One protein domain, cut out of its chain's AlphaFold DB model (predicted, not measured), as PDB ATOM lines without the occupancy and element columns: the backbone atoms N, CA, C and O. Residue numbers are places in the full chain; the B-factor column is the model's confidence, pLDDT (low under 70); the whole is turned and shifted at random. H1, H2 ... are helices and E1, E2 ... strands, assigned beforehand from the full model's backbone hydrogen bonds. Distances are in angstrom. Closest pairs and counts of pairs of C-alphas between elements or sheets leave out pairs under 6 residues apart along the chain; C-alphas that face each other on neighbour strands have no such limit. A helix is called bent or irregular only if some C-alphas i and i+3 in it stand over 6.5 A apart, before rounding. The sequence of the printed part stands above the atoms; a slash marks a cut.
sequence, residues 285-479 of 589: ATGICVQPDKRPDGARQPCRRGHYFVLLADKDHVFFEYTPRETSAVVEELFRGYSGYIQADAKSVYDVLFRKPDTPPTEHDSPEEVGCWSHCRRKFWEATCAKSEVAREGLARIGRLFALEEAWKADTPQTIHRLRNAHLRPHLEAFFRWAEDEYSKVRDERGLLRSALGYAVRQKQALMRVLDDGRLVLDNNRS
ATOM      1  N   ALA A 285      16.750   0.568 -29.521       92.38
ATOM      2  CA  ALA A 285      16.159  -0.255 -28.474       92.38
ATOM      3  C   ALA A 285      16.960  -1.528 -28.177       92.38
ATOM      4  O   ALA A 285      17.506  -2.196 -29.055       92.38
ATOM      5  N   THR A 286      16.978  -1.941 -26.906       91.75
ATOM      6  CA  THR A 286      17.526  -3.245 -26.511       91.75
ATOM      7  C   THR A 286      16.628  -3.984 -25.527       91.75
ATOM      8  O   THR A 286      16.041  -3.395 -24.622       91.75
ATOM      9  N   GLY A 287      16.541  -5.306 -25.685       92.88
ATOM     10  CA  GLY A 287      15.742  -6.158 -24.809       92.88
ATOM     11  C   GLY A 287      16.391  -6.414 -23.441       92.88
ATOM     12  O   GLY A 287      17.614  -6.572 -23.332       92.88
ATOM     13  N   ILE A 288      15.551  -6.543 -22.413       94.06
ATOM     14  CA  ILE A 288      15.909  -6.953 -21.050       94.06
ATOM     15  C   ILE A 288      14.951  -8.044 -20.548       94.06
ATOM     16  O   ILE A 288      13.761  -8.048 -20.869       94.06
ATOM     17  N   CYS A 289      15.470  -8.986 -19.758       95.44
ATOM     18  CA  CYS A 289      14.642  -9.964 -19.062       95.44
ATOM     19  C   CYS A 289      13.986  -9.321 -17.842       95.44
ATOM     20  O   CYS A 289      14.659  -8.684 -17.035       95.44
ATOM     21  N   VAL A 290      12.682  -9.525 -17.693       94.56
ATOM     22  CA  VAL A 290      11.922  -9.058 -16.540       94.56
ATOM     23  C   VAL A 290      11.341 -10.248 -15.809       94.56
ATOM     24  O   VAL A 290      10.725 -11.127 -16.423       94.56
ATOM     25  N   GLN A 291      11.541 -10.272 -14.497       92.50
ATOM     26  CA  GLN A 291      10.959 -11.284 -13.641       92.50
ATOM     27  C   GLN A 291       9.425 -11.183 -13.713       92.50
ATOM     28  O   GLN A 291       8.878 -10.080 -13.645       92.50
ATOM     29  N   PRO A 292       8.722 -12.306 -13.927       88.06
ATOM     30  CA  PRO A 292       7.269 -12.316 -13.931       88.06
ATOM     31  C   PRO A 292       6.744 -12.262 -12.496       88.06
ATOM     32  O   PRO A 292       7.402 -12.745 -11.568       88.06
ATOM     33  N   ASP A 293       5.531 -11.741 -12.330       85.62
ATOM     34  CA  ASP A 293       4.844 -11.778 -11.043       85.62
ATOM     35  C   ASP A 293       4.660 -13.218 -10.557       85.62
ATOM     36  O   ASP A 293       4.527 -14.166 -11.344       85.62
ATOM     37  N   LYS A 294       4.659 -13.397  -9.234       85.12
ATOM     38  CA  LYS A 294       4.406 -14.709  -8.637       85.12
ATOM     39  C   LYS A 294       2.981 -15.141  -8.955       85.12
ATOM     40  O   LYS A 294       2.034 -14.413  -8.676       85.12
ATOM     41  N   ARG A 295       2.831 -16.353  -9.485       86.44
ATOM     42  CA  ARG A 295       1.510 -16.961  -9.624       86.44
ATOM     43  C   ARG A 295       0.941 -17.341  -8.256       86.44
ATOM     44  O   ARG A 295       1.723 -17.703  -7.371       86.44
ATOM     45  N   PRO A 296      -0.396 -17.345  -8.108       86.88
ATOM     46  CA  PRO A 296      -1.058 -17.844  -6.903       86.88
ATOM     47  C   PRO A 296      -0.679 -19.292  -6.555       86.88
ATOM     48  O   PRO A 296      -0.572 -19.629  -5.382       86.88
ATOM     49  N   ASP A 297      -0.425 -20.128  -7.566       90.00
ATOM     50  CA  ASP A 297      -0.036 -21.540  -7.428       90.00
ATOM     51  C   ASP A 297       1.461 -21.753  -7.112       90.00
ATOM     52  O   ASP A 297       1.903 -22.882  -6.908       90.00
ATOM     53  N   GLY A 298       2.268 -20.685  -7.083       86.00
ATOM     54  CA  GLY A 298       3.714 -20.755  -6.859       86.00
ATOM     55  C   GLY A 298       4.529 -21.332  -8.025       86.00
ATOM     56  O   GLY A 298       5.742 -21.521  -7.875       86.00
ATOM     57  N   ALA A 299       3.920 -21.591  -9.186       88.25
ATOM     58  CA  ALA A 299       4.610 -22.178 -10.327       88.25
ATOM     59  C   ALA A 299       5.683 -21.234 -10.898       88.25
ATOM     60  O   ALA A 299       5.498 -20.018 -11.028       88.25
ATOM     61  N   ARG A 300       6.834 -21.812 -11.271       86.50
ATOM     62  CA  ARG A 300       7.935 -21.077 -11.910       86.50
ATOM     63  C   ARG A 300       7.526 -20.633 -13.311       86.50
ATOM     64  O   ARG A 300       6.909 -21.384 -14.057       86.50
ATOM     65  N   GLN A 301       7.939 -19.426 -13.681       90.62
ATOM     66  CA  GLN A 301       7.660 -18.839 -14.986       90.62
ATOM     67  C   GLN A 301       8.947 -18.306 -15.623       90.62
ATOM     68  O   GLN A 301       9.811 -17.796 -14.898       90.62
ATOM     69  N   PRO A 302       9.090 -18.395 -16.958       90.94
ATOM     70  CA  PRO A 302      10.202 -17.761 -17.651       90.94
ATOM     71  C   PRO A 302      10.120 -16.236 -17.515       90.94
ATOM     72  O   PRO A 302       9.035 -15.661 -17.415       90.94
ATOM     73  N   CYS A 303      11.277 -15.571 -17.550       92.56
ATOM     74  CA  CYS A 303      11.314 -14.115 -17.643       92.56
ATOM     75  C   CYS A 303      10.618 -13.646 -18.922       92.56
ATOM     76  O   CYS A 303      10.851 -14.194 -20.002       92.56
ATOM     77  N   ARG A 304       9.809 -12.592 -18.810       94.12
ATOM     78  CA  ARG A 304       9.272 -11.897 -19.983       94.12
ATOM     79  C   ARG A 304      10.326 -10.956 -20.562       94.12
ATOM     80  O   ARG A 304      11.313 -10.627 -19.903       94.12
ATOM     81  N   ARG A 305      10.112 -10.509 -21.798       93.88
ATOM     82  CA  ARG A 305      11.016  -9.585 -22.490       93.88
ATOM     83  C   ARG A 305      10.441  -8.170 -22.479       93.88
ATOM     84  O   ARG A 305       9.447  -7.927 -23.153       93.88
ATOM     85  N   GLY A 306      11.079  -7.275 -21.729       95.19
ATOM     86  CA  GLY A 306      10.878  -5.826 -21.816       95.19
ATOM     87  C   GLY A 306      11.956  -5.177 -22.686       95.19
ATOM     88  O   GLY A 306      12.878  -5.864 -23.140       95.19
ATOM     89  N   HIS A 307      11.855  -3.871 -22.921       95.44
ATOM     90  CA  HIS A 307      12.775  -3.132 -23.789       95.44
ATOM     91  C   HIS A 307      13.173  -1.809 -23.137       95.44
ATOM     92  O   HIS A 307      12.359  -1.174 -22.478       95.44
ATOM     93  N   TYR A 308      14.429  -1.412 -23.313       96.31
ATOM     94  CA  TYR A 308      14.869  -0.044 -23.068       96.31
ATOM     95  C   TYR A 308      15.076   0.640 -24.408       96.31
ATOM     96  O   TYR A 308      15.869   0.149 -25.214       96.31
ATOM     97  N   PHE A 309      14.405   1.766 -24.603       96.50
ATOM     98  CA  PHE A 309      14.708   2.718 -25.659       96.50
ATOM     99  C   PHE A 309      15.734   3.710 -25.133       96.50
ATOM    100  O   PHE A 309      15.566   4.251 -24.040       96.50
ATOM    101  N   VAL A 310      16.799   3.947 -25.890       96.81
ATOM    102  CA  VAL A 310      17.663   5.095 -25.629       96.81
ATOM    103  C   VAL A 310      17.173   6.274 -26.448       96.81
ATOM    104  O   VAL A 310      16.875   6.109 -27.622       96.81
ATOM    105  N   LEU A 311      17.124   7.458 -25.850       97.50
ATOM    106  CA  LEU A 311      16.817   8.701 -26.546       97.50
ATOM    107  C   LEU A 311      17.967   9.671 -26.298       97.50
ATOM    108  O   LEU A 311      18.192  10.106 -25.169       97.50
ATOM    109  N   LEU A 312      18.730   9.967 -27.345       97.50
ATOM    110  CA  LEU A 312      19.799  10.958 -27.323       97.50
ATOM    111  C   LEU A 312      19.247  12.258 -27.895       97.50
ATOM    112  O   LEU A 312      19.138  12.385 -29.111       97.50
ATOM    113  N   ALA A 313      18.879  13.185 -27.017       97.31
ATOM    114  CA  ALA A 313      18.427  14.513 -27.404       97.31
ATOM    115  C   ALA A 313      19.654  15.412 -27.593       97.31
ATOM    116  O   ALA A 313      20.257  15.866 -26.615       97.31
ATOM    117  N   ASP A 314      20.052  15.588 -28.854       95.19
ATOM    118  CA  ASP A 314      21.250  16.315 -29.271       95.19
ATOM    119  C   ASP A 314      22.504  15.950 -28.447       95.19
ATOM    120  O   ASP A 314      22.956  14.799 -28.431       95.19
ATOM    121  N   LYS A 315      23.100  16.944 -27.778       93.44
ATOM    122  CA  LYS A 315      24.188  16.793 -26.802       93.44
ATOM    123  C   LYS A 315      23.757  17.268 -25.409       93.44
ATOM    124  O   LYS A 315      24.608  17.530 -24.564       93.44
ATOM    125  N   ASP A 316      22.451  17.313 -25.169       95.75
ATOM    126  CA  ASP A 316      21.869  17.892 -23.963       95.75
ATOM    127  C   ASP A 316      21.496  16.800 -22.962       95.75
ATOM    128  O   ASP A 316      21.880  16.865 -21.789       95.75
ATOM    129  N   HIS A 317      20.803  15.755 -23.425       97.69
ATOM    130  CA  HIS A 317      20.277  14.708 -22.553       97.69
ATOM    131  C   HIS A 317      20.350  13.306 -23.168       97.69
ATOM    132  O   HIS A 317      20.196  13.105 -24.373       97.69
ATOM    133  N   VAL A 318      20.539  12.315 -22.295       98.12
ATOM    134  CA  VAL A 318      20.439  10.884 -22.602       98.12
ATOM    135  C   VAL A 318      19.362  10.273 -21.721       98.12
ATOM    136  O   VAL A 318      19.486  10.309 -20.497       98.12
ATOM    137  N   PHE A 319      18.353   9.658 -22.333       98.31
ATOM    138  CA  PHE A 319      17.287   8.951 -21.626       98.31
ATOM    139  C   PHE A 319      17.323   7.452 -21.916       98.31
ATOM    140  O   PHE A 319      17.627   7.047 -23.035       98.31
ATOM    141  N   PHE A 320      16.999   6.638 -20.914       97.69
ATOM    142  CA  PHE A 320      16.710   5.211 -21.040       97.69
ATOM    143  C   PHE A 320      15.271   4.958 -20.598       97.69
ATOM    144  O   PHE A 320      14.994   4.828 -19.407       97.69
ATOM    145  N   GLU A 321      14.367   4.866 -21.564       96.94
ATOM    146  CA  GLU A 321      12.938   4.673 -21.332       96.94
ATOM    147  C   GLU A 321      12.600   3.186 -21.375       96.94
ATOM    148  O   GLU A 321      12.796   2.511 -22.390       96.94
ATOM    149  N   TYR A 322      12.115   2.650 -20.256       97.06
ATOM    150  CA  TYR A 322      11.689   1.257 -20.187       97.06
ATOM    151  C   TYR A 322      10.250   1.094 -20.666       97.06
ATOM    152  O   TYR A 322       9.343   1.786 -20.198       97.06
ATOM    153  N   THR A 323      10.018   0.079 -21.496       96.06
ATOM    154  CA  THR A 323       8.686  -0.305 -21.944       96.06
ATOM    155  C   THR A 323       8.475  -1.825 -21.821       96.06
ATOM    156  O   THR A 323       9.371  -2.626 -22.122       96.06
ATOM    157  N   PRO A 324       7.272  -2.283 -21.421       94.00
ATOM    158  CA  PRO A 324       6.965  -3.715 -21.355       94.00
ATOM    159  C   PRO A 324       6.957  -4.395 -22.730       94.00
ATOM    160  O   PRO A 324       7.134  -5.609 -22.827       94.00
ATOM    161  N   ARG A 325       6.695  -3.628 -23.796       91.38
ATOM    162  CA  ARG A 325       6.568  -4.097 -25.180       91.38
ATOM    163  C   ARG A 325       7.191  -3.090 -26.142       91.38
ATOM    164  O   ARG A 325       7.237  -1.898 -25.859       91.38
ATOM    165  N   GLU A 326       7.627  -3.586 -27.291       90.81
ATOM    166  CA  GLU A 326       8.186  -2.787 -28.381       90.81
ATOM    167  C   GLU A 326       7.185  -2.765 -29.545       90.81
ATOM    168  O   GLU A 326       7.226  -3.615 -30.433       90.81
ATOM    169  N   THR A 327       6.214  -1.853 -29.485       91.94
ATOM    170  CA  THR A 327       5.136  -1.718 -30.480       91.94
ATOM    171  C   THR A 327       5.081  -0.296 -31.026       91.94
ATOM    172  O   THR A 327       5.557   0.632 -30.374       91.94
ATOM    173  N   SER A 328       4.453  -0.106 -32.188       90.12
ATOM    174  CA  SER A 328       4.265   1.225 -32.780       90.12
ATOM    175  C   SER A 328       3.538   2.192 -31.839       90.12
ATOM    176  O   SER A 328       4.001   3.306 -31.661       90.12
ATOM    177  N   ALA A 329       2.489   1.748 -31.137       90.00
ATOM    178  CA  ALA A 329       1.776   2.586 -30.162       90.00
ATOM    179  C   ALA A 329       2.673   3.077 -29.007       90.00
ATOM    180  O   ALA A 329       2.516   4.188 -28.515       90.00
ATOM    181  N   VAL A 330       3.637   2.255 -28.574       91.88
ATOM    182  CA  VAL A 330       4.612   2.654 -27.549       91.88
ATOM    183  C   VAL A 330       5.581   3.696 -28.104       91.88
ATOM    184  O   VAL A 330       5.907   4.655 -27.417       91.88
ATOM    185  N   VAL A 331       6.039   3.516 -29.343       92.12
ATOM    186  CA  VAL A 331       6.925   4.472 -30.016       92.12
ATOM    187  C   VAL A 331       6.220   5.815 -30.238       92.12
ATOM    188  O   VAL A 331       6.809   6.855 -29.969       92.12
ATOM    189  N   GLU A 332       4.955   5.804 -30.647       91.56
ATOM    190  CA  GLU A 332       4.128   7.006 -30.789       91.56
ATOM    191  C   GLU A 332       3.999   7.779 -29.469       91.56
ATOM    192  O   GLU A 332       4.209   8.990 -29.434       91.56
ATOM    193  N   GLU A 333       3.740   7.081 -28.359       91.56
ATOM    194  CA  GLU A 333       3.708   7.690 -27.025       91.56
ATOM    195  C   GLU A 333       5.066   8.288 -26.630       91.56
ATOM    196  O   GLU A 333       5.124   9.417 -26.146       91.56
ATOM    197  N   LEU A 334       6.169   7.566 -26.869       92.88
ATOM    198  CA  LEU A 334       7.520   8.011 -26.508       92.88
ATOM    199  C   LEU A 334       7.902   9.347 -27.155       92.88
ATOM    200  O   LEU A 334       8.667  10.102 -26.553       92.88
ATOM    201  N   PHE A 335       7.400   9.629 -28.358       93.75
ATOM    202  CA  PHE A 335       7.705  10.837 -29.133       93.75
ATOM    203  C   PHE A 335       6.532  11.817 -29.226       93.75
ATOM    204  O   PHE A 335       6.588  12.764 -30.010       93.75
ATOM    205  N   ARG A 336       5.479  11.638 -28.419       91.12
ATOM    206  CA  ARG A 336       4.325  12.540 -28.435       91.12
ATOM    207  C   ARG A 336       4.758  13.988 -28.184       91.12
ATOM    208  O   ARG A 336       5.414  14.289 -27.189       91.12
ATOM    209  N   GLY A 337       4.334  14.883 -29.077       88.38
ATOM    210  CA  GLY A 337       4.620  16.318 -29.000       88.38
ATOM    211  C   GLY A 337       6.010  16.725 -29.501       88.38
ATOM    212  O   GLY A 337       6.376  17.884 -29.341       88.38
ATOM    213  N   TYR A 338       6.780  15.807 -30.093       93.19
ATOM    214  CA  TYR A 338       8.052  16.117 -30.746       93.19
ATOM    215  C   TYR A 338       7.877  16.296 -32.256       93.19
ATOM    216  O   TYR A 338       7.307  15.425 -32.910       93.19
ATOM    217  N   SER A 339       8.428  17.379 -32.803       91.31
ATOM    218  CA  SER A 339       8.326  17.736 -34.228       91.31
ATOM    219  C   SER A 339       9.679  17.892 -34.939       91.31
ATOM    220  O   SER A 339       9.724  18.274 -36.103       91.31
ATOM    221  N   GLY A 340      10.795  17.621 -34.253       94.00
ATOM    222  CA  GLY A 340      12.137  17.708 -34.839       94.00
ATOM    223  C   GLY A 340      12.534  16.465 -35.644       94.00
ATOM    224  O   GLY A 340      11.707  15.649 -36.055       94.00
ATOM    225  N   TYR A 341      13.840  16.270 -35.822       96.12
ATOM    226  CA  TYR A 341      14.377  15.087 -36.498       96.12
ATOM    227  C   TYR A 341      14.419  13.873 -35.572       96.12
ATOM    228  O   TYR A 341      14.830  13.986 -34.413       96.12
ATOM    229  N   ILE A 342      14.056  12.695 -36.077       96.06
ATOM    230  CA  ILE A 342      14.266  11.422 -35.382       96.06
ATOM    231  C   ILE A 342      15.221  10.574 -36.201       96.06
ATOM    232  O   ILE A 342      14.917  10.178 -37.325       96.06
ATOM    233  N   GLN A 343      16.366  10.245 -35.607       95.12
ATOM    234  CA  GLN A 343      17.304   9.306 -36.201       95.12
ATOM    235  C   GLN A 343      17.139   7.923 -35.575       95.12
ATOM    236  O   GLN A 343      17.458   7.722 -34.404       95.12
ATOM    237  N   ALA A 344      16.676   6.958 -36.361       90.06
ATOM    238  CA  ALA A 344      16.431   5.589 -35.917       90.06
ATOM    239  C   ALA A 344      17.008   4.568 -36.914       90.06
ATOM    240  O   ALA A 344      17.434   4.910 -38.020       90.06
ATOM    241  N   ASP A 345      17.047   3.289 -36.525       82.44
ATOM    242  CA  ASP A 345      17.016   2.229 -37.539       82.44
ATOM    243  C   ASP A 345      15.603   2.171 -38.133       82.44
ATOM    244  O   ASP A 345      14.617   2.354 -37.419       82.44
ATOM    245  N   ALA A 346      15.505   1.845 -39.418       73.00
ATOM    246  CA  ALA A 346      14.259   1.700 -40.166       73.00
ATOM    247  C   ALA A 346      13.518   0.395 -39.810       73.00
ATOM    248  O   ALA A 346      13.144  -0.420 -40.663       73.00
ATOM    249  N   LYS A 347      13.363   0.152 -38.508       80.75
ATOM    250  CA  LYS A 347      12.508  -0.887 -37.960       80.75
ATOM    251  C   LYS A 347      11.068  -0.397 -38.037       80.75
ATOM    252  O   LYS A 347      10.760   0.691 -37.568       80.75
ATOM    253  N   SER A 348      10.174  -1.264 -38.502       82.94
ATOM    254  CA  SER A 348       8.769  -0.926 -38.785       82.94
ATOM    255  C   SER A 348       7.961  -0.382 -37.600       82.94
ATOM    256  O   SER A 348       6.844   0.097 -37.771       82.94
ATOM    257  N   VAL A 349       8.480  -0.489 -36.372       83.50
ATOM    258  CA  VAL A 349       7.851   0.112 -35.188       83.50
ATOM    259  C   VAL A 349       7.884   1.642 -35.236       83.50
ATOM    260  O   VAL A 349       6.984   2.254 -34.672       83.50
ATOM    261  N   TYR A 350       8.859   2.240 -35.931       86.19
ATOM    262  CA  TYR A 350       9.003   3.692 -36.078       86.19
ATOM    263  C   TYR A 350       8.164   4.279 -37.214       86.19
ATOM    264  O   TYR A 350       7.839   5.458 -37.149       86.19
ATOM    265  N   ASP A 351       7.726   3.470 -38.188       85.88
ATOM    266  CA  ASP A 351       6.957   3.932 -39.357       85.88
ATOM    267  C   ASP A 351       5.722   4.766 -38.978       85.88
ATOM    268  O   ASP A 351       5.299   5.624 -39.745       85.88
ATOM    269  N   VAL A 352       5.124   4.515 -37.805       86.12
ATOM    270  CA  VAL A 352       3.964   5.266 -37.298       86.12
ATOM    271  C   VAL A 352       4.258   6.755 -37.100       86.12
ATOM    272  O   VAL A 352       3.365   7.566 -37.308       86.12
ATOM    273  N   LEU A 353       5.499   7.116 -36.763       85.56
ATOM    274  CA  LEU A 353       5.903   8.498 -36.491       85.56
ATOM    275  C   LEU A 353       5.966   9.356 -37.758       85.56
ATOM    276  O   LEU A 353       5.890  10.577 -37.673       85.56
ATOM    277  N   PHE A 354       6.126   8.719 -38.918       84.56
ATOM    278  CA  PHE A 354       6.422   9.385 -40.190       84.56
ATOM    279  C   PHE A 354       5.269   9.293 -41.195       84.56
ATOM    280  O   PHE A 354       5.375   9.769 -42.328       84.56
ATOM    281  N   ARG A 355       4.153   8.662 -40.808       78.56
ATOM    282  CA  ARG A 355       2.935   8.652 -41.619       78.56
ATOM    283  C   ARG A 355       2.296  10.029 -41.568       78.56
ATOM    284  O   ARG A 355       2.126  10.598 -40.495       78.56
ATOM    285  N   LYS A 356       1.886  10.533 -42.732       66.38
ATOM    286  CA  LYS A 356       1.032  11.720 -42.788       66.38
ATOM    287  C   LYS A 356      -0.274  11.398 -42.053       66.38
ATOM    288  O   LYS A 356      -0.853  10.351 -42.353       66.38
ATOM    289  N   PRO A 357      -0.717  12.229 -41.098       61.00
ATOM    290  CA  PRO A 357      -1.961  11.970 -40.395       61.00
ATOM    291  C   PRO A 357      -3.138  11.996 -41.381       61.00
ATOM    292  O   PRO A 357      -3.210  12.860 -42.251       61.00
ATOM    293  N   ASP A 358      -4.073  11.053 -41.226       58.91
ATOM    294  CA  ASP A 358      -5.353  11.039 -41.959       58.91
ATOM    295  C   ASP A 358      -6.300  12.164 -41.486       58.91
ATOM    296  O   ASP A 358      -7.347  12.420 -42.079       58.91
ATOM    297  N   THR A 359      -5.942  12.835 -40.388       53.31
ATOM    298  CA  THR A 359      -6.658  13.958 -39.770       53.31
ATOM    299  C   THR A 359      -5.894  15.269 -39.993       53.31
ATOM    300  O   THR A 359      -4.676  15.231 -40.181       53.31
ATOM    301  N   PRO A 360      -6.574  16.436 -39.983       51.91
ATOM    302  CA  PRO A 360      -5.908  17.731 -40.103       51.91
ATOM    303  C   PRO A 360      -4.799  17.852 -39.051       51.91
ATOM    304  O   PRO A 360      -4.992  17.337 -37.945       51.91
ATOM    305  N   PRO A 361      -3.670  18.514 -39.363       51.56
ATOM    306  CA  PRO A 361      -2.564  18.638 -38.426       51.56
ATOM    307  C   PRO A 361      -3.074  19.175 -37.087       51.56
ATOM    308  O   PRO A 361      -3.702  20.235 -37.032       51.56
ATOM    309  N   THR A 362      -2.822  18.439 -36.006       53.16
ATOM    310  CA  THR A 362      -2.771  19.054 -34.679       53.16
ATOM    311  C   THR A 362      -1.608  20.054 -34.675       53.16
ATOM    312  O   THR A 362      -0.759  20.005 -35.560       53.16
ATOM    313  N   GLU A 363      -1.560  20.990 -33.723       50.91
ATOM    314  CA  GLU A 363      -0.594  22.114 -33.666       50.91
ATOM    315  C   GLU A 363       0.913  21.738 -33.705       50.91
ATOM    316  O   GLU A 363       1.772  22.612 -33.586       50.91
ATOM    317  N   HIS A 364       1.268  20.463 -33.886       55.41
ATOM    318  CA  HIS A 364       2.632  19.967 -34.004       55.41
ATOM    319  C   HIS A 364       2.840  19.230 -35.332       55.41
ATOM    320  O   HIS A 364       2.184  18.222 -35.601       55.41
ATOM    321  N   ASP A 365       3.793  19.710 -36.135       64.94
ATOM    322  CA  ASP A 365       4.265  19.007 -37.331       64.94
ATOM    323  C   ASP A 365       4.784  17.606 -36.971       64.94
ATOM    324  O   ASP A 365       5.404  17.403 -35.923       64.94
ATOM    325  N   SER A 366       4.530  16.622 -37.838       80.31
ATOM    326  CA  SER A 366       5.076  15.272 -37.669       80.31
ATOM    327  C   SER A 366       6.608  15.301 -37.750       80.31
ATOM    328  O   SER A 366       7.148  15.997 -38.614       80.31
ATOM    329  N   PRO A 367       7.318  14.536 -36.902       90.69
ATOM    330  CA  PRO A 367       8.773  14.509 -36.923       90.69
ATOM    331  C   PRO A 367       9.307  13.962 -38.250       90.69
ATOM    332  O   PRO A 367       8.656  13.173 -38.937       90.69
ATOM    333  N   GLU A 368      10.536  14.338 -38.590       92.56
ATOM    334  CA  GLU A 368      11.176  13.909 -39.832       92.56
ATOM    335  C   GLU A 368      12.149  12.747 -39.608       92.56
ATOM    336  O   GLU A 368      13.045  12.815 -38.762       92.56
ATOM    337  N   GLU A 369      12.010  11.677 -40.398       94.38
ATOM    338  CA  GLU A 369      12.908  10.521 -40.319       94.38
ATOM    339  C   GLU A 369      14.292  10.827 -40.900       94.38
ATOM    340  O   GLU A 369      14.425  11.296 -42.037       94.38
ATOM    341  N   VAL A 370      15.326  10.468 -40.137       95.44
ATOM    342  CA  VAL A 370      16.726  10.441 -40.564       95.44
ATOM    343  C   VAL A 370      17.213   8.995 -40.554       95.44
ATOM    344  O   VAL A 370      17.311   8.349 -39.509       95.44
ATOM    345  N   GLY A 371      17.547   8.483 -41.733       93.31
ATOM    346  CA  GLY A 371      17.982   7.104 -41.921       93.31
ATOM    347  C   GLY A 371      19.421   6.871 -41.458       93.31
ATOM    348  O   GLY A 371      20.273   7.758 -41.511       93.31
ATOM    349  N   CYS A 372      19.722   5.640 -41.043       92.88
ATOM    350  CA  CYS A 372      21.063   5.242 -40.618       92.88
ATOM    351  C   CYS A 372      21.821   4.490 -41.726       92.88
ATOM    352  O   CYS A 372      21.533   3.329 -42.043       92.88
ATOM    353  N   TRP A 373      22.874   5.106 -42.267       94.31
ATOM    354  CA  TRP A 373      23.720   4.498 -43.297       94.31
ATOM    355  C   TRP A 373      24.533   3.302 -42.796       94.31
ATOM    356  O   TRP A 373      24.842   2.417 -43.594       94.31
ATOM    357  N   SER A 374      24.824   3.199 -41.493       91.06
ATOM    358  CA  SER A 374      25.437   1.989 -40.915       91.06
ATOM    359  C   SER A 374      24.539   0.758 -41.080       91.06
ATOM    360  O   SER A 374      25.034  -0.318 -41.424       91.06
ATOM    361  N   HIS A 375      23.221   0.910 -40.907       89.19
ATOM    362  CA  HIS A 375      22.256  -0.176 -41.103       89.19
ATOM    363  C   HIS A 375      22.124  -0.550 -42.581       89.19
ATOM    364  O   HIS A 375      22.158  -1.737 -42.920       89.19
ATOM    365  N   CYS A 376      22.088   0.446 -43.472       92.12
ATOM    366  CA  CYS A 376      22.156   0.226 -44.918       92.12
ATOM    367  C   CYS A 376      23.422  -0.567 -45.295       92.12
ATOM    368  O   CYS A 376      23.344  -1.653 -45.877       92.12
ATOM    369  N   ARG A 377      24.596  -0.092 -44.855       92.12
ATOM    370  CA  ARG A 377      25.900  -0.735 -45.074       92.12
ATOM    371  C   ARG A 377      25.930  -2.174 -44.567       92.12
ATOM    372  O   ARG A 377      26.451  -3.045 -45.262       92.12
ATOM    373  N   ARG A 378      25.370  -2.442 -43.380       88.19
ATOM    374  CA  ARG A 378      25.301  -3.794 -42.803       88.19
ATOM    375  C   ARG A 378      24.571  -4.755 -43.738       88.19
ATOM    376  O   ARG A 378      25.078  -5.845 -43.967       88.19
ATOM    377  N   LYS A 379      23.446  -4.355 -44.340       88.75
ATOM    378  CA  LYS A 379      22.707  -5.221 -45.278       88.75
ATOM    379  C   LYS A 379      23.514  -5.549 -46.534       88.75
ATOM    380  O   LYS A 379      23.531  -6.703 -46.955       88.75
ATOM    381  N   PHE A 380      24.231  -4.574 -47.094       89.06
ATOM    382  CA  PHE A 380      25.146  -4.833 -48.211       89.06
ATOM    383  C   PHE A 380      26.295  -5.761 -47.800       89.06
ATOM    384  O   PHE A 380      26.618  -6.689 -48.536       89.06
ATOM    385  N   TRP A 381      26.861  -5.592 -46.603       87.56
ATOM    386  CA  TRP A 381      27.892  -6.493 -46.080       87.56
ATOM    387  C   TRP A 381      27.384  -7.931 -45.927       87.56
ATOM    388  O   TRP A 381      28.043  -8.875 -46.367       87.56
ATOM    389  N   GLU A 382      26.176  -8.113 -45.401       82.62
ATOM    390  CA  GLU A 382      25.535  -9.428 -45.327       82.62
ATOM    391  C   GLU A 382      25.336 -10.033 -46.724       82.62
ATOM    392  O   GLU A 382      25.647 -11.202 -46.935       82.62
ATOM    393  N   ALA A 383      24.932  -9.228 -47.710       83.00
ATOM    394  CA  ALA A 383      24.811  -9.668 -49.099       83.00
ATOM    395  C   ALA A 383      26.163 -10.017 -49.754       83.00
ATOM    396  O   ALA A 383      26.226 -10.953 -50.550       83.00
ATOM    397  N   THR A 384      27.270  -9.354 -49.391       76.56
ATOM    398  CA  THR A 384      28.610  -9.749 -49.877       76.56
ATOM    399  C   THR A 384      29.069 -11.102 -49.351       76.56
ATOM    400  O   THR A 384      29.912 -11.744 -49.979       76.56
ATOM    401  N   CYS A 385      28.500 -11.587 -48.240       69.25
ATOM    402  CA  CYS A 385      28.767 -12.950 -47.786       69.25
ATOM    403  C   CYS A 385      28.303 -13.989 -48.818       69.25
ATOM    404  O   CYS A 385      28.925 -15.039 -48.914       69.25
ATOM    405  N   ALA A 386      27.330 -13.640 -49.668       62.97
ATOM    406  CA  ALA A 386      26.909 -14.422 -50.827       62.97
ATOM    407  C   ALA A 386      27.744 -14.182 -52.101       62.97
ATOM    408  O   ALA A 386      27.298 -14.507 -53.196       62.97
ATOM    409  N   LYS A 387      28.942 -13.590 -51.985       73.19
ATOM    410  CA  LYS A 387      29.873 -13.285 -53.092       73.19
ATOM    411  C   LYS A 387      29.296 -12.397 -54.209       73.19
ATOM    412  O   LYS A 387      29.913 -12.268 -55.262       73.19
ATOM    413  N   SER A 388      28.172 -11.724 -53.964       80.62
ATOM    414  CA  SER A 388      27.561 -10.802 -54.925       80.62
ATOM    415  C   SER A 388      28.504  -9.639 -55.261       80.62
ATOM    416  O   SER A 388      28.989  -8.931 -54.372       80.62
ATOM    417  N   GLU A 389      28.763  -9.436 -56.554       87.94
ATOM    418  CA  GLU A 389      29.573  -8.318 -57.056       87.94
ATOM    419  C   GLU A 389      28.858  -6.982 -56.843       87.94
ATOM    420  O   GLU A 389      29.445  -6.043 -56.311       87.94
ATOM    421  N   VAL A 390      27.552  -6.951 -57.128       91.69
ATOM    422  CA  VAL A 390      26.666  -5.802 -56.892       91.69
ATOM    423  C   VAL A 390      26.689  -5.390 -55.416       91.69
ATOM    424  O   VAL A 390      26.795  -4.210 -55.087       91.69
ATOM    425  N   ALA A 391      26.678  -6.355 -54.490       89.50
ATOM    426  CA  ALA A 391      26.783  -6.045 -53.067       89.50
ATOM    427  C   ALA A 391      28.141  -5.415 -52.692       89.50
ATOM    428  O   ALA A 391      28.184  -4.510 -51.852       89.50
ATOM    429  N   ARG A 392      29.246  -5.865 -53.312       89.12
ATOM    430  CA  ARG A 392      30.589  -5.292 -53.102       89.12
ATOM    431  C   ARG A 392      30.666  -3.865 -53.635       89.12
ATOM    432  O   ARG A 392      31.217  -2.995 -52.961       89.12
ATOM    433  N   GLU A 393      30.075  -3.611 -54.799       93.38
ATOM    434  CA  GLU A 393      29.962  -2.264 -55.354       93.38
ATOM    435  C   GLU A 393      29.159  -1.340 -54.424       93.38
ATOM    436  O   GLU A 393      29.602  -0.227 -54.131       93.38
ATOM    437  N   GLY A 394      28.037  -1.822 -53.881       93.19
ATOM    438  CA  GLY A 394      27.241  -1.093 -52.891       93.19
ATOM    439  C   GLY A 394      28.050  -0.699 -51.654       93.19
ATOM    440  O   GLY A 394      28.015   0.459 -51.235       93.19
ATOM    441  N   LEU A 395      28.856  -1.617 -51.110       91.69
ATOM    442  CA  LEU A 395      29.770  -1.304 -50.005       91.69
ATOM    443  C   LEU A 395      30.814  -0.249 -50.378       91.69
ATOM    444  O   LEU A 395      31.085   0.633 -49.566       91.69
ATOM    445  N   ALA A 396      31.396  -0.327 -51.575       91.94
ATOM    446  CA  ALA A 396      32.378   0.650 -52.034       91.94
ATOM    447  C   ALA A 396      31.752   2.045 -52.202       91.94
ATOM    448  O   ALA A 396      32.347   3.044 -51.798       91.94
ATOM    449  N   ARG A 397      30.527   2.117 -52.744       96.88
ATOM    450  CA  ARG A 397      29.752   3.361 -52.866       96.88
ATOM    451  C   ARG A 397      29.463   3.972 -51.495       96.88
ATOM    452  O   ARG A 397      29.767   5.142 -51.295       96.88
ATOM    453  N   ILE A 398      28.966   3.176 -50.545       95.06
ATOM    454  CA  ILE A 398      28.691   3.637 -49.175       95.06
ATOM    455  C   ILE A 398      29.985   4.037 -48.453       95.06
ATOM    456  O   ILE A 398      30.012   5.037 -47.743       95.06
ATOM    457  N   GLY A 399      31.078   3.298 -48.659       92.81
ATOM    458  CA  GLY A 399      32.387   3.614 -48.085       92.81
ATOM    459  C   GLY A 399      32.885   5.008 -48.473       92.81
ATOM    460  O   GLY A 399      33.418   5.714 -47.621       92.81
ATOM    461  N   ARG A 400      32.639   5.446 -49.716       94.94
ATOM    462  CA  ARG A 400      32.957   6.817 -50.151       94.94
ATOM    463  C   ARG A 400      32.163   7.880 -49.393       94.94
ATOM    464  O   ARG A 400      32.733   8.916 -49.075       94.94
ATOM    465  N   LEU A 401      30.896   7.617 -49.061       96.25
ATOM    466  CA  LEU A 401      30.074   8.545 -48.270       96.25
ATOM    467  C   LEU A 401      30.697   8.779 -46.886       96.25
ATOM    468  O   LEU A 401      30.897   9.918 -46.480       96.25
ATOM    469  N   PHE A 402      31.071   7.696 -46.197       94.50
ATOM    470  CA  PHE A 402      31.715   7.780 -44.883       94.50
ATOM    471  C   PHE A 402      33.109   8.418 -44.937       94.50
ATOM    472  O   PHE A 402      33.474   9.140 -44.017       94.50
ATOM    473  N   ALA A 403      33.883   8.176 -46.000       93.88
ATOM    474  CA  ALA A 403      35.198   8.794 -46.168       93.88
ATOM    475  C   ALA A 403      35.108  10.322 -46.309       93.88
ATOM    476  O   ALA A 403      35.922  11.036 -45.729       93.88
ATOM    477  N   LEU A 404      34.106  10.818 -47.043       94.75
ATOM    478  CA  LEU A 404      33.842  12.252 -47.168       94.75
ATOM    479  C   LEU A 404      33.411  12.867 -45.831       94.75
ATOM    480  O   LEU A 404      33.965  13.879 -45.421       94.75
ATOM    481  N   GLU A 405      32.481  12.229 -45.119       93.69
ATOM    482  CA  GLU A 405      32.023  12.732 -43.818       93.69
ATOM    483  C   GLU A 405      33.126  12.780 -42.760       93.69
ATOM    484  O   GLU A 405      33.189  13.730 -41.982       93.69
ATOM    485  N   GLU A 406      34.020  11.788 -42.725       93.62
ATOM    486  CA  GLU A 406      35.131  11.805 -41.770       93.62
ATOM    487  C   GLU A 406      36.097  12.968 -42.052       93.62
ATOM    488  O   GLU A 406      36.635  13.545 -41.108       93.62
ATOM    489  N   ALA A 407      36.258  13.376 -43.318       94.56
ATOM    490  CA  ALA A 407      37.093  14.518 -43.689       94.56
ATOM    491  C   ALA A 407      36.545  15.868 -43.183       94.56
ATOM    492  O   ALA A 407      37.327  16.793 -42.989       94.56
ATOM    493  N   TRP A 408      35.232  15.980 -42.950       94.50
ATOM    494  CA  TRP A 408      34.561  17.234 -42.556       94.50
ATOM    495  C   TRP A 408      34.089  17.247 -41.101       94.50
ATOM    496  O   TRP A 408      33.464  18.195 -40.637       94.50
ATOM    497  N   LYS A 409      34.364  16.186 -40.346       89.88
ATOM    498  CA  LYS A 409      33.820  15.965 -38.999       89.88
ATOM    499  C   LYS A 409      34.191  17.038 -37.971       89.88
ATOM    500  O   LYS A 409      33.487  17.184 -36.971       89.88
ATOM    501  N   ALA A 410      35.309  17.729 -38.184       93.12
ATOM    502  CA  ALA A 410      35.779  18.817 -37.330       93.12
ATOM    503  C   ALA A 410      35.236  20.196 -37.750       93.12
ATOM    504  O   ALA A 410      35.407  21.159 -37.004       93.12
ATOM    505  N   ASP A 411      34.588  20.297 -38.914       95.56
ATOM    506  CA  ASP A 411      34.051  21.552 -39.430       95.56
ATOM    507  C   ASP A 411      32.738  21.949 -38.740       95.56
ATOM    508  O   ASP A 411      32.075  21.164 -38.053       95.56
ATOM    509  N   THR A 412      32.331  23.205 -38.934       96.69
ATOM    510  CA  THR A 412      31.051  23.706 -38.420       96.69
ATOM    511  C   THR A 412      29.866  23.080 -39.165       96.69
ATOM    512  O   THR A 412      29.983  22.787 -40.359       96.69
ATOM    513  N   PRO A 413      28.682  22.943 -38.531       96.06
ATOM    514  CA  PRO A 413      27.490  22.424 -39.205       96.06
ATOM    515  C   PRO A 413      27.150  23.156 -40.512       96.06
ATOM    516  O   PRO A 413      26.797  22.525 -41.503       96.06
ATOM    517  N   GLN A 414      27.321  24.478 -40.570       97.00
ATOM    518  CA  GLN A 414      27.076  25.259 -41.787       97.00
ATOM    519  C   GLN A 414      28.043  24.870 -42.918       97.00
ATOM    520  O   GLN A 414      27.639  24.743 -44.077       97.00
ATOM    521  N   THR A 415      29.314  24.638 -42.580       97.44
ATOM    522  CA  THR A 415      30.338  24.200 -43.535       97.44
ATOM    523  C   THR A 415      30.064  22.781 -44.014       97.44
ATOM    524  O   THR A 415      30.054  22.550 -45.224       97.44
ATOM    525  N   ILE A 416      29.749  21.863 -43.093       97.31
ATOM    526  CA  ILE A 416      29.355  20.484 -43.405       97.31
ATOM    527  C   ILE A 416      28.148  20.479 -44.346       97.31
ATOM    528  O   ILE A 416      28.187  19.816 -45.376       97.31
ATOM    529  N   HIS A 417      27.102  21.261 -44.062       97.62
ATOM    530  CA  HIS A 417      25.922  21.358 -44.923       97.62
ATOM    531  C   HIS A 417      26.278  21.805 -46.353       97.62
ATOM    532  O   HIS A 417      25.836  21.200 -47.334       97.62
ATOM    533  N   ARG A 418      27.136  22.823 -46.504       97.81
ATOM    534  CA  ARG A 418      27.611  23.275 -47.822       97.81
ATOM    535  C   ARG A 418      28.414  22.187 -48.546       97.81
ATOM    536  O   ARG A 418      28.172  21.938 -49.726       97.81
ATOM    537  N   LEU A 419      29.345  21.531 -47.851       97.81
ATOM    538  CA  LEU A 419      30.185  20.465 -48.410       97.81
ATOM    539  C   LEU A 419      29.359  19.238 -48.808       97.81
ATOM    540  O   LEU A 419      29.563  18.684 -49.888       97.81
ATOM    541  N   ARG A 420      28.360  18.867 -48.003       97.50
ATOM    542  CA  ARG A 420      27.389  17.819 -48.333       97.50
ATOM    543  C   ARG A 420      26.652  18.125 -49.628       97.50
ATOM    544  O   ARG A 420      26.581  17.266 -50.503       97.50
ATOM    545  N   ASN A 421      26.154  19.347 -49.787       97.06
ATOM    546  CA  ASN A 421      25.458  19.750 -51.005       97.06
ATOM    547  C   ASN A 421      26.363  19.747 -52.244       97.06
ATOM    548  O   ASN A 421      25.924  19.317 -53.306       97.06
ATOM    549  N   ALA A 422      27.620  20.176 -52.112       97.12
ATOM    550  CA  ALA A 422      28.561  20.224 -53.230       97.12
ATOM    551  C   ALA A 422      29.135  18.845 -53.609       97.12
ATOM    552  O   ALA A 422      29.320  18.555 -54.789       97.12
ATOM    553  N   HIS A 423      29.426  17.995 -52.620       97.12
ATOM    554  CA  HIS A 423      30.235  16.788 -52.816       97.12
ATOM    555  C   HIS A 423      29.506  15.490 -52.454       97.12
ATOM    556  O   HIS A 423      29.648  14.503 -53.170       97.12
ATOM    557  N   LEU A 424      28.706  15.457 -51.382       97.38
ATOM    558  CA  LEU A 424      28.014  14.229 -50.960       97.38
ATOM    559  C   LEU A 424      26.751  13.956 -51.791       97.38
ATOM    560  O   LEU A 424      26.494  12.810 -52.166       97.38
ATOM    561  N   ARG A 425      25.982  15.003 -52.118       98.06
ATOM    562  CA  ARG A 425      24.729  14.921 -52.885       98.06
ATOM    563  C   ARG A 425      24.899  14.192 -54.231       98.06
ATOM    564  O   ARG A 425      24.159  13.229 -54.437       98.06
ATOM    565  N   PRO A 426      25.896  14.507 -55.088       98.00
ATOM    566  CA  PRO A 426      26.110  13.764 -56.334       98.00
ATOM    567  C   PRO A 426      26.366  12.265 -56.119       98.00
ATOM    568  O   PRO A 426      25.908  11.429 -56.901       98.00
ATOM    569  N   HIS A 427      27.075  11.893 -55.046       97.62
ATOM    570  CA  HIS A 427      27.325  10.487 -54.720       97.62
ATOM    571  C   HIS A 427      26.070   9.765 -54.232       97.62
ATOM    572  O   HIS A 427      25.870   8.605 -54.593       97.62
ATOM    573  N   LEU A 428      25.227  10.436 -53.444       97.88
ATOM    574  CA  LEU A 428      23.949   9.896 -52.990       97.88
ATOM    575  C   LEU A 428      22.979   9.688 -54.156       97.88
ATOM    576  O   LEU A 428      22.423   8.602 -54.300       97.88
ATOM    577  N   GLU A 429      22.834  10.676 -55.036       97.88
ATOM    578  CA  GLU A 429      21.983  10.574 -56.227       97.88
ATOM    579  C   GLU A 429      22.455   9.455 -57.166       97.88
ATOM    580  O   GLU A 429      21.654   8.635 -57.623       97.88
ATOM    581  N   ALA A 430      23.769   9.355 -57.397       98.00
ATOM    582  CA  ALA A 430      24.354   8.271 -58.179       98.00
ATOM    583  C   ALA A 430      24.203   6.896 -57.504       98.00
ATOM    584  O   ALA A 430      24.067   5.889 -58.199       98.00
ATOM    585  N   PHE A 431      24.249   6.826 -56.170       98.12
ATOM    586  CA  PHE A 431      23.988   5.597 -55.423       98.12
ATOM    587  C   PHE A 431      22.532   5.158 -55.568       98.12
ATOM    588  O   PHE A 431      22.301   3.993 -55.870       98.12
ATOM    589  N   PHE A 432      21.562   6.059 -55.397       98.31
ATOM    590  CA  PHE A 432      20.149   5.683 -55.458       98.31
ATOM    591  C   PHE A 432      19.689   5.310 -56.863       98.31
ATOM    592  O   PHE A 432      18.985   4.316 -56.990       98.31
ATOM    593  N   ARG A 433      20.150   6.012 -57.906       98.12
ATOM    594  CA  ARG A 433      19.909   5.594 -59.299       98.12
ATOM    595  C   ARG A 433      20.397   4.166 -59.549       98.12
ATOM    596  O   ARG A 433      19.637   3.316 -59.985       98.12
ATOM    597  N   TRP A 434      21.650   3.890 -59.184       98.19
ATOM    598  CA  TRP A 434      22.224   2.548 -59.291       98.19
ATOM    599  C   TRP A 434      21.443   1.515 -58.464       98.19
ATOM    600  O   TRP A 434      21.161   0.425 -58.947       98.19
ATOM    601  N   ALA A 435      21.066   1.848 -57.228       97.44
ATOM    602  CA  ALA A 435      20.337   0.930 -56.361       97.44
ATOM    603  C   ALA A 435      18.935   0.610 -56.905       97.44
ATOM    604  O   ALA A 435      18.489  -0.526 -56.768       97.44
ATOM    605  N   GLU A 436      18.250   1.578 -57.518       97.75
ATOM    606  CA  GLU A 436      16.951   1.397 -58.179       97.75
ATOM    607  C   GLU A 436      17.073   0.497 -59.417       97.75
ATOM    608  O   GLU A 436      16.322  -0.478 -59.536       97.75
ATOM    609  N   ASP A 437      18.066   0.756 -60.274       97.62
ATOM    610  CA  ASP A 437      18.349  -0.053 -61.463       97.62
ATOM    611  C   ASP A 437      18.663  -1.506 -61.083       97.62
ATOM    612  O   ASP A 437      18.059  -2.441 -61.611       97.62
ATOM    613  N   GLU A 438      19.562  -1.726 -60.122       96.44
ATOM    614  CA  GLU A 438      19.915  -3.069 -59.655       96.44
ATOM    615  C   GLU A 438      18.758  -3.751 -58.919       96.44
ATOM    616  O   GLU A 438      18.542  -4.953 -59.082       96.44
ATOM    617  N   TYR A 439      17.967  -3.006 -58.139       96.50
ATOM    618  CA  TYR A 439      16.797  -3.567 -57.466       96.50
ATOM    619  C   TYR A 439      15.767  -4.083 -58.470       96.50
ATOM    620  O   TYR A 439      15.192  -5.145 -58.239       96.50
ATOM    621  N   SER A 440      15.559  -3.380 -59.588       95.88
ATOM    622  CA  SER A 440      14.602  -3.776 -60.625       95.88
ATOM    623  C   SER A 440      14.899  -5.162 -61.213       95.88
ATOM    624  O   SER A 440      13.964  -5.916 -61.480       95.88
ATOM    625  N   LYS A 441      16.185  -5.523 -61.319       94.69
ATOM    626  CA  LYS A 441      16.657  -6.810 -61.851       94.69
ATOM    627  C   LYS A 441      16.376  -7.972 -60.903       94.69
ATOM    628  O   LYS A 441      16.098  -9.069 -61.360       94.69
ATOM    629  N   VAL A 442      16.428  -7.724 -59.590       92.31
ATOM    630  CA  VAL A 442      16.327  -8.774 -58.559       92.31
ATOM    631  C   VAL A 442      15.043  -8.701 -57.731       92.31
ATOM    632  O   VAL A 442      14.910  -9.433 -56.754       92.31
ATOM    633  N   ARG A 443      14.093  -7.810 -58.051       91.06
ATOM    634  CA  ARG A 443      12.926  -7.503 -57.192       91.06
ATOM    635  C   ARG A 443      12.061  -8.729 -56.868       91.06
ATOM    636  O   ARG A 443      11.558  -8.836 -55.740       91.06
ATOM    637  N   ASP A 444      11.944  -9.626 -57.847       90.25
ATOM    638  CA  ASP A 444      11.125 -10.842 -57.829       90.25
ATOM    639  C   ASP A 444      11.900 -12.048 -57.260       90.25
ATOM    640  O   ASP A 444      11.328 -13.099 -56.967       90.25
ATOM    641  N   GLU A 445      13.201 -11.878 -57.009       86.81
ATOM    642  CA  GLU A 445      14.052 -12.882 -56.388       86.81
ATOM    643  C   GLU A 445      13.981 -12.828 -54.855       86.81
ATOM    644  O   GLU A 445      13.707 -11.803 -54.217       86.81
ATOM    645  N   ARG A 446      14.294 -13.956 -54.214       80.25
ATOM    646  CA  ARG A 446      14.474 -14.032 -52.760       80.25
ATOM    647  C   ARG A 446      15.962 -14.102 -52.455       80.25
ATOM    648  O   ARG A 446      16.618 -15.070 -52.814       80.25
ATOM    649  N   GLY A 447      16.491 -13.121 -51.729       84.81
ATOM    650  CA  GLY A 447      17.906 -13.138 -51.369       84.81
ATOM    651  C   GLY A 447      18.379 -11.930 -50.571       84.81
ATOM    652  O   GLY A 447      17.677 -10.922 -50.432       84.81
ATOM    653  N   LEU A 448      19.602 -12.039 -50.047       86.75
ATOM    654  CA  LEU A 448      20.258 -10.983 -49.269       86.75
ATOM    655  C   LEU A 448      20.495  -9.725 -50.116       86.75
ATOM    656  O   LEU A 448      20.268  -8.622 -49.628       86.75
ATOM    657  N   LEU A 449      20.857  -9.886 -51.396       90.69
ATOM    658  CA  LEU A 449      21.037  -8.768 -52.327       90.69
ATOM    659  C   LEU A 449      19.732  -7.987 -52.537       90.69
ATOM    660  O   LEU A 449      19.692  -6.785 -52.281       90.69
ATOM    661  N   ARG A 450      18.644  -8.682 -52.897       93.00
ATOM    662  CA  ARG A 450      17.293  -8.104 -53.014       93.00
ATOM    663  C   ARG A 450      16.855  -7.393 -51.734       93.00
ATOM    664  O   ARG A 450      16.214  -6.348 -51.780       93.00
ATOM    665  N   SER A 451      17.225  -7.937 -50.576       90.81
ATOM    666  CA  SER A 451      16.898  -7.357 -49.269       90.81
ATOM    667  C   SER A 451      17.699  -6.083 -48.970       90.81
ATOM    668  O   SER A 451      17.138  -5.141 -48.411       90.81
ATOM    669  N   ALA A 452      18.979  -6.037 -49.351       91.81
ATOM    670  CA  ALA A 452      19.844  -4.868 -49.202       91.81
ATOM    671  C   ALA A 452      19.425  -3.721 -50.130       91.81
ATOM    672  O   ALA A 452      19.174  -2.613 -49.654       91.81
ATOM    673  N   LEU A 453      19.262  -4.006 -51.425       95.88
ATOM    674  CA  LEU A 453      18.801  -3.035 -52.420       95.88
ATOM    675  C   LEU A 453      17.392  -2.531 -52.089       95.88
ATOM    676  O   LEU A 453      17.163  -1.328 -52.020       95.88
ATOM    677  N   GLY A 454      16.467  -3.441 -51.767       94.88
ATOM    678  CA  GLY A 454      15.104  -3.069 -51.402       94.88
ATOM    679  C   GLY A 454      15.028  -2.229 -50.126       94.88
ATOM    680  O   GLY A 454      14.144  -1.387 -50.011       94.88
ATOM    681  N   TYR A 455      15.939  -2.427 -49.166       93.38
ATOM    682  CA  TYR A 455      16.040  -1.533 -48.011       93.38
ATOM    683  C   TYR A 455      16.496  -0.136 -48.424       93.38
ATOM    684  O   TYR A 455      15.824   0.825 -48.068       93.38
ATOM    685  N   ALA A 456      17.583  -0.028 -49.197       95.38
ATOM    686  CA  ALA A 456      18.091   1.260 -49.661       95.38
ATOM    687  C   ALA A 456      17.015   2.048 -50.426       95.38
ATOM    688  O   ALA A 456      16.752   3.195 -50.086       95.38
ATOM    689  N   VAL A 457      16.334   1.410 -51.384       95.75
ATOM    690  CA  VAL A 457      15.279   2.047 -52.192       95.75
ATOM    691  C   VAL A 457      14.103   2.511 -51.325       95.75
ATOM    692  O   VAL A 457      13.685   3.660 -51.437       95.75
ATOM    693  N   ARG A 458      13.591   1.665 -50.416       93.62
ATOM    694  CA  ARG A 458      12.475   2.048 -49.524       93.62
ATOM    695  C   ARG A 458      12.834   3.187 -48.572       93.62
ATOM    696  O   ARG A 458      11.964   3.968 -48.219       93.62
ATOM    697  N   GLN A 459      14.097   3.264 -48.161       92.94
ATOM    698  CA  GLN A 459      14.592   4.226 -47.176       92.94
ATOM    699  C   GLN A 459      15.251   5.455 -47.813       92.94
ATOM    700  O   GLN A 459      15.911   6.228 -47.122       92.94
ATOM    701  N   LYS A 460      15.088   5.655 -49.128       95.50
ATOM    702  CA  LYS A 460      15.751   6.725 -49.883       95.50
ATOM    703  C   LYS A 460      15.542   8.103 -49.261       95.50
ATOM    704  O   LYS A 460      16.521   8.805 -49.035       95.50
ATOM    705  N   GLN A 461      14.297   8.468 -48.945       93.75
ATOM    706  CA  GLN A 461      13.985   9.780 -48.373       93.75
ATOM    707  C   GLN A 461      14.693   9.992 -47.024       93.75
ATOM    708  O   GLN A 461      15.424  10.966 -46.868       93.75
ATOM    709  N   ALA A 462      14.556   9.046 -46.093       94.69
ATOM    710  CA  ALA A 462      15.202   9.105 -44.783       94.69
ATOM    711  C   ALA A 462      16.738   9.139 -44.888       94.69
ATOM    712  O   ALA A 462      17.405   9.907 -44.197       94.69
ATOM    713  N   LEU A 463      17.330   8.335 -45.774       96.25
ATOM    714  CA  LEU A 463      18.781   8.277 -45.976       96.25
ATOM    715  C   LEU A 463      19.349   9.531 -46.662       96.25
ATOM    716  O   LEU A 463      20.516   9.864 -46.440       96.25
ATOM    717  N   MET A 464      18.552  10.227 -47.480       96.81
ATOM    718  CA  MET A 464      18.924  11.515 -48.073       96.81
ATOM    719  C   MET A 464      18.821  12.680 -47.084       96.81
ATOM    720  O   MET A 464      19.494  13.687 -47.290       96.81
ATOM    721  N   ARG A 465      18.060  12.528 -45.992       95.81
ATOM    722  CA  ARG A 465      17.774  13.589 -45.015       95.81
ATOM    723  C   ARG A 465      19.006  14.222 -44.377       95.81
ATOM    724  O   ARG A 465      18.984  15.385 -44.003       95.81
ATOM    725  N   VAL A 466      20.118  13.492 -44.310       95.38
ATOM    726  CA  VAL A 466      21.410  14.020 -43.836       95.38
ATOM    727  C   VAL A 466      21.886  15.268 -44.605       95.38
ATOM    728  O   VAL A 466      22.726  16.018 -44.107       95.38
ATOM    729  N   LEU A 467      21.373  15.487 -45.821       97.06
ATOM    730  CA  LEU A 467      21.667  16.656 -46.645       97.06
ATOM    731  C   LEU A 467      20.924  17.925 -46.202       97.06
ATOM    732  O   LEU A 467      21.341  18.997 -46.624       97.06
ATOM    733  N   ASP A 468      19.867  17.811 -45.394       96.62
ATOM    734  CA  ASP A 468      18.983  18.932 -45.047       96.62
ATOM    735  C   ASP A 468      19.634  19.884 -44.026       96.62
ATOM    736  O   ASP A 468      19.415  21.091 -44.073       96.62
ATOM    737  N   ASP A 469      20.477  19.363 -43.123       96.81
ATOM    738  CA  ASP A 469      21.180  20.156 -42.108       96.81
ATOM    739  C   ASP A 469      22.507  19.487 -41.702       96.81
ATOM    740  O   ASP A 469      22.604  18.266 -41.555       96.81
ATOM    741  N   GLY A 470      23.556  20.287 -41.493       95.56
ATOM    742  CA  GLY A 470      24.891  19.797 -41.137       95.56
ATOM    743  C   GLY A 470      25.031  19.247 -39.714       95.56
ATOM    744  O   GLY A 470      26.043  18.621 -39.408       95.56
ATOM    745  N   ARG A 471      24.038  19.451 -38.839       95.25
ATOM    746  CA  ARG A 471      23.969  18.839 -37.500       95.25
ATOM    747  C   ARG A 471      23.565  17.367 -37.549       95.25
ATOM    748  O   ARG A 471      23.913  16.618 -36.635       95.25
ATOM    749  N   LEU A 472      22.855  16.946 -38.600       95.69
ATOM    750  CA  LEU A 472      22.502  15.544 -38.823       95.69
ATOM    751  C   LEU A 472      23.755  14.717 -39.120       95.69
ATOM    752  O   LEU A 472      24.741  15.230 -39.649       95.69
ATOM    753  N   VAL A 473      23.722  13.426 -38.802       93.56
ATOM    754  CA  VAL A 473      24.863  12.511 -38.966       93.56
ATOM    755  C   VAL A 473      24.468  11.286 -39.790       93.56
ATOM    756  O   VAL A 473      23.314  10.869 -39.754       93.56
ATOM    757  N   LEU A 474      25.414  10.679 -40.518       93.44
ATOM    758  CA  LEU A 474      25.126   9.493 -41.347       93.44
ATOM    759  C   LEU A 474      24.748   8.247 -40.537       93.44
ATOM    760  O   LEU A 474      24.057   7.369 -41.056       93.44
ATOM    761  N   ASP A 475      25.241   8.123 -39.305       90.81
ATOM    762  CA  ASP A 475      25.068   6.926 -38.490       90.81
ATOM    763  C   ASP A 475      24.483   7.198 -37.110       90.81
ATOM    764  O   ASP A 475      24.728   8.218 -36.474       90.81
ATOM    765  N   ASN A 476      23.772   6.191 -36.617       89.19
ATOM    766  CA  ASN A 476      23.168   6.176 -35.298       89.19
ATOM    767  C   ASN A 476      24.048   5.432 -34.269       89.19
ATOM    768  O   ASN A 476      23.567   4.983 -33.235       89.19
ATOM    769  N   ASN A 477      25.362   5.280 -34.495       87.94
ATOM    770  CA  ASN A 477      26.201   4.448 -33.617       87.94
ATOM    771  C   ASN A 477      26.293   5.013 -32.183       87.94
ATOM    772  O   ASN A 477      26.717   4.320 -31.255       87.94
ATOM    773  N   ARG A 478      25.953   6.294 -31.977       89.38
ATOM    774  CA  ARG A 478      25.912   6.919 -30.645       89.38
ATOM    775  C   ARG A 478      24.850   6.274 -29.751       89.38
ATOM    776  O   ARG A 478      25.161   5.999 -28.591       89.38
ATOM    777  N   SER A 479      23.652   6.011 -30.274       90.62
ATOM    778  CA  SER A 479      22.562   5.379 -29.517       90.62
ATOM    779  C   SER A 479      22.911   3.924 -29.187       90.62
ATOM    780  O   SER A 479      22.871   3.535 -28.018       90.62
TER     781      SER A 479
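AT A GLANCE: This is residues 285 to 479 of the 589 residues of the protein "Transposase, IS66 family" of Stigmatella aurantiaca (strain DW4/3-1) (UniProt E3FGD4). A strongly twisted three-stranded sheet, E1 E2 E3, stands at one end of an elongated body, a cluster of helices, H3 to H7, at the other, and a short strand pair, E4 E5, between them. H4 runs side by side with H3 and H5b, H6 packs on H3 and H5b, and residues 294 to 299 stick out beyond the sheet. The 195 printed residues hold, in order, E1 E2 E3 H1 E4 H2 E5 H3 H4 H5 H6 H7: mixed, with an antiparallel sheet E1 - E2 - E3 and a parallel pair E4 E5. The whole is only just loose, close to compact, with a radius of gyration of the C-alphas of 19.7 A and spans of 65 by 43 by 38 A.

HOW THE PARTS SIT: E1, residues 285 to 290, E2, 304 to 313, and E3, 317 to 323, form a meander, each strand the antiparallel neighbour of the one before. N 288 and O 306 are 2.9 A apart, and N 309 and O 321 2.8 A, within hydrogen-bond range. H1, residues 328 to 334, only grazes this sheet with residues 330 to 334. H1 touches H2, residues 351 to 354; their closest C-alphas, Ser 328 and Val 352, are 6.1 A apart. E4, residues 341 to 343, H2 and E5, residues 368 to 370, form a strand-helix-strand unit, two parallel strands joined through a helix, with a right-handed crossover; N 342 and O 368 are 2.9 A apart. E2 and E4 are near each other. The closest C-alphas of E5 and H7, residues 460 to 467, are Val 370 and Ala 462, 4.7 A apart. H3, residues 373 to 384, and H4, residues 389 to 408, form a helical hairpin at a shallow tilt of 28 degrees; H4 touches H3 with residues 391 to 398 alone, closest at C-alphas Thr 384 and Ala 391, 5.2 A. H5, residues 413 to 442, was assigned as one helix by its hydrogen bonds but is bent: C-alphas 422 and 425 are 6.6 A apart, and arms H5a, 413 to 422, and H5b, 425 to 442, stand at a steep tilt of 56 degrees. H5b touches H4 at a shallow tilt of 16 degrees, opposite ways, closest at C-alphas Arg 397 and Phe 431, 6.7 A. H6, residues 448 to 458, touches H3, with C-alphas Ala 383 and Leu 448 closest at 4.7 A. Every O i to N i+4 pair is within hydrogen-bond range in H1, H3, H5a and H6, against 15 of 16 in H4, 12 of 14 in H5b and 2 of 4 in H7; H2 is too short for one.

IN THESE COORDINATES: E1 begins at C-alpha 285, (16.159, -0.255, -28.474). E2 measures 28.9 A, H4 29.8 A and H5b 25.8 A from first to last C-alpha. H7, irregular but only just, with C-alphas 463 and 466 6.7 A apart, ends at C-alpha 467, (21.667, 16.656, -46.645).

THE WHOLE: The two C-alphas farthest apart, Asp 297 and Ala 422, are 68.3 A apart. The printed part has no cut; the links E1 to E2 and H2 to E5 are long. Mean pLDDT of the printed part is 90.3, with residues 356 to 365 and 385 to 386 under 70.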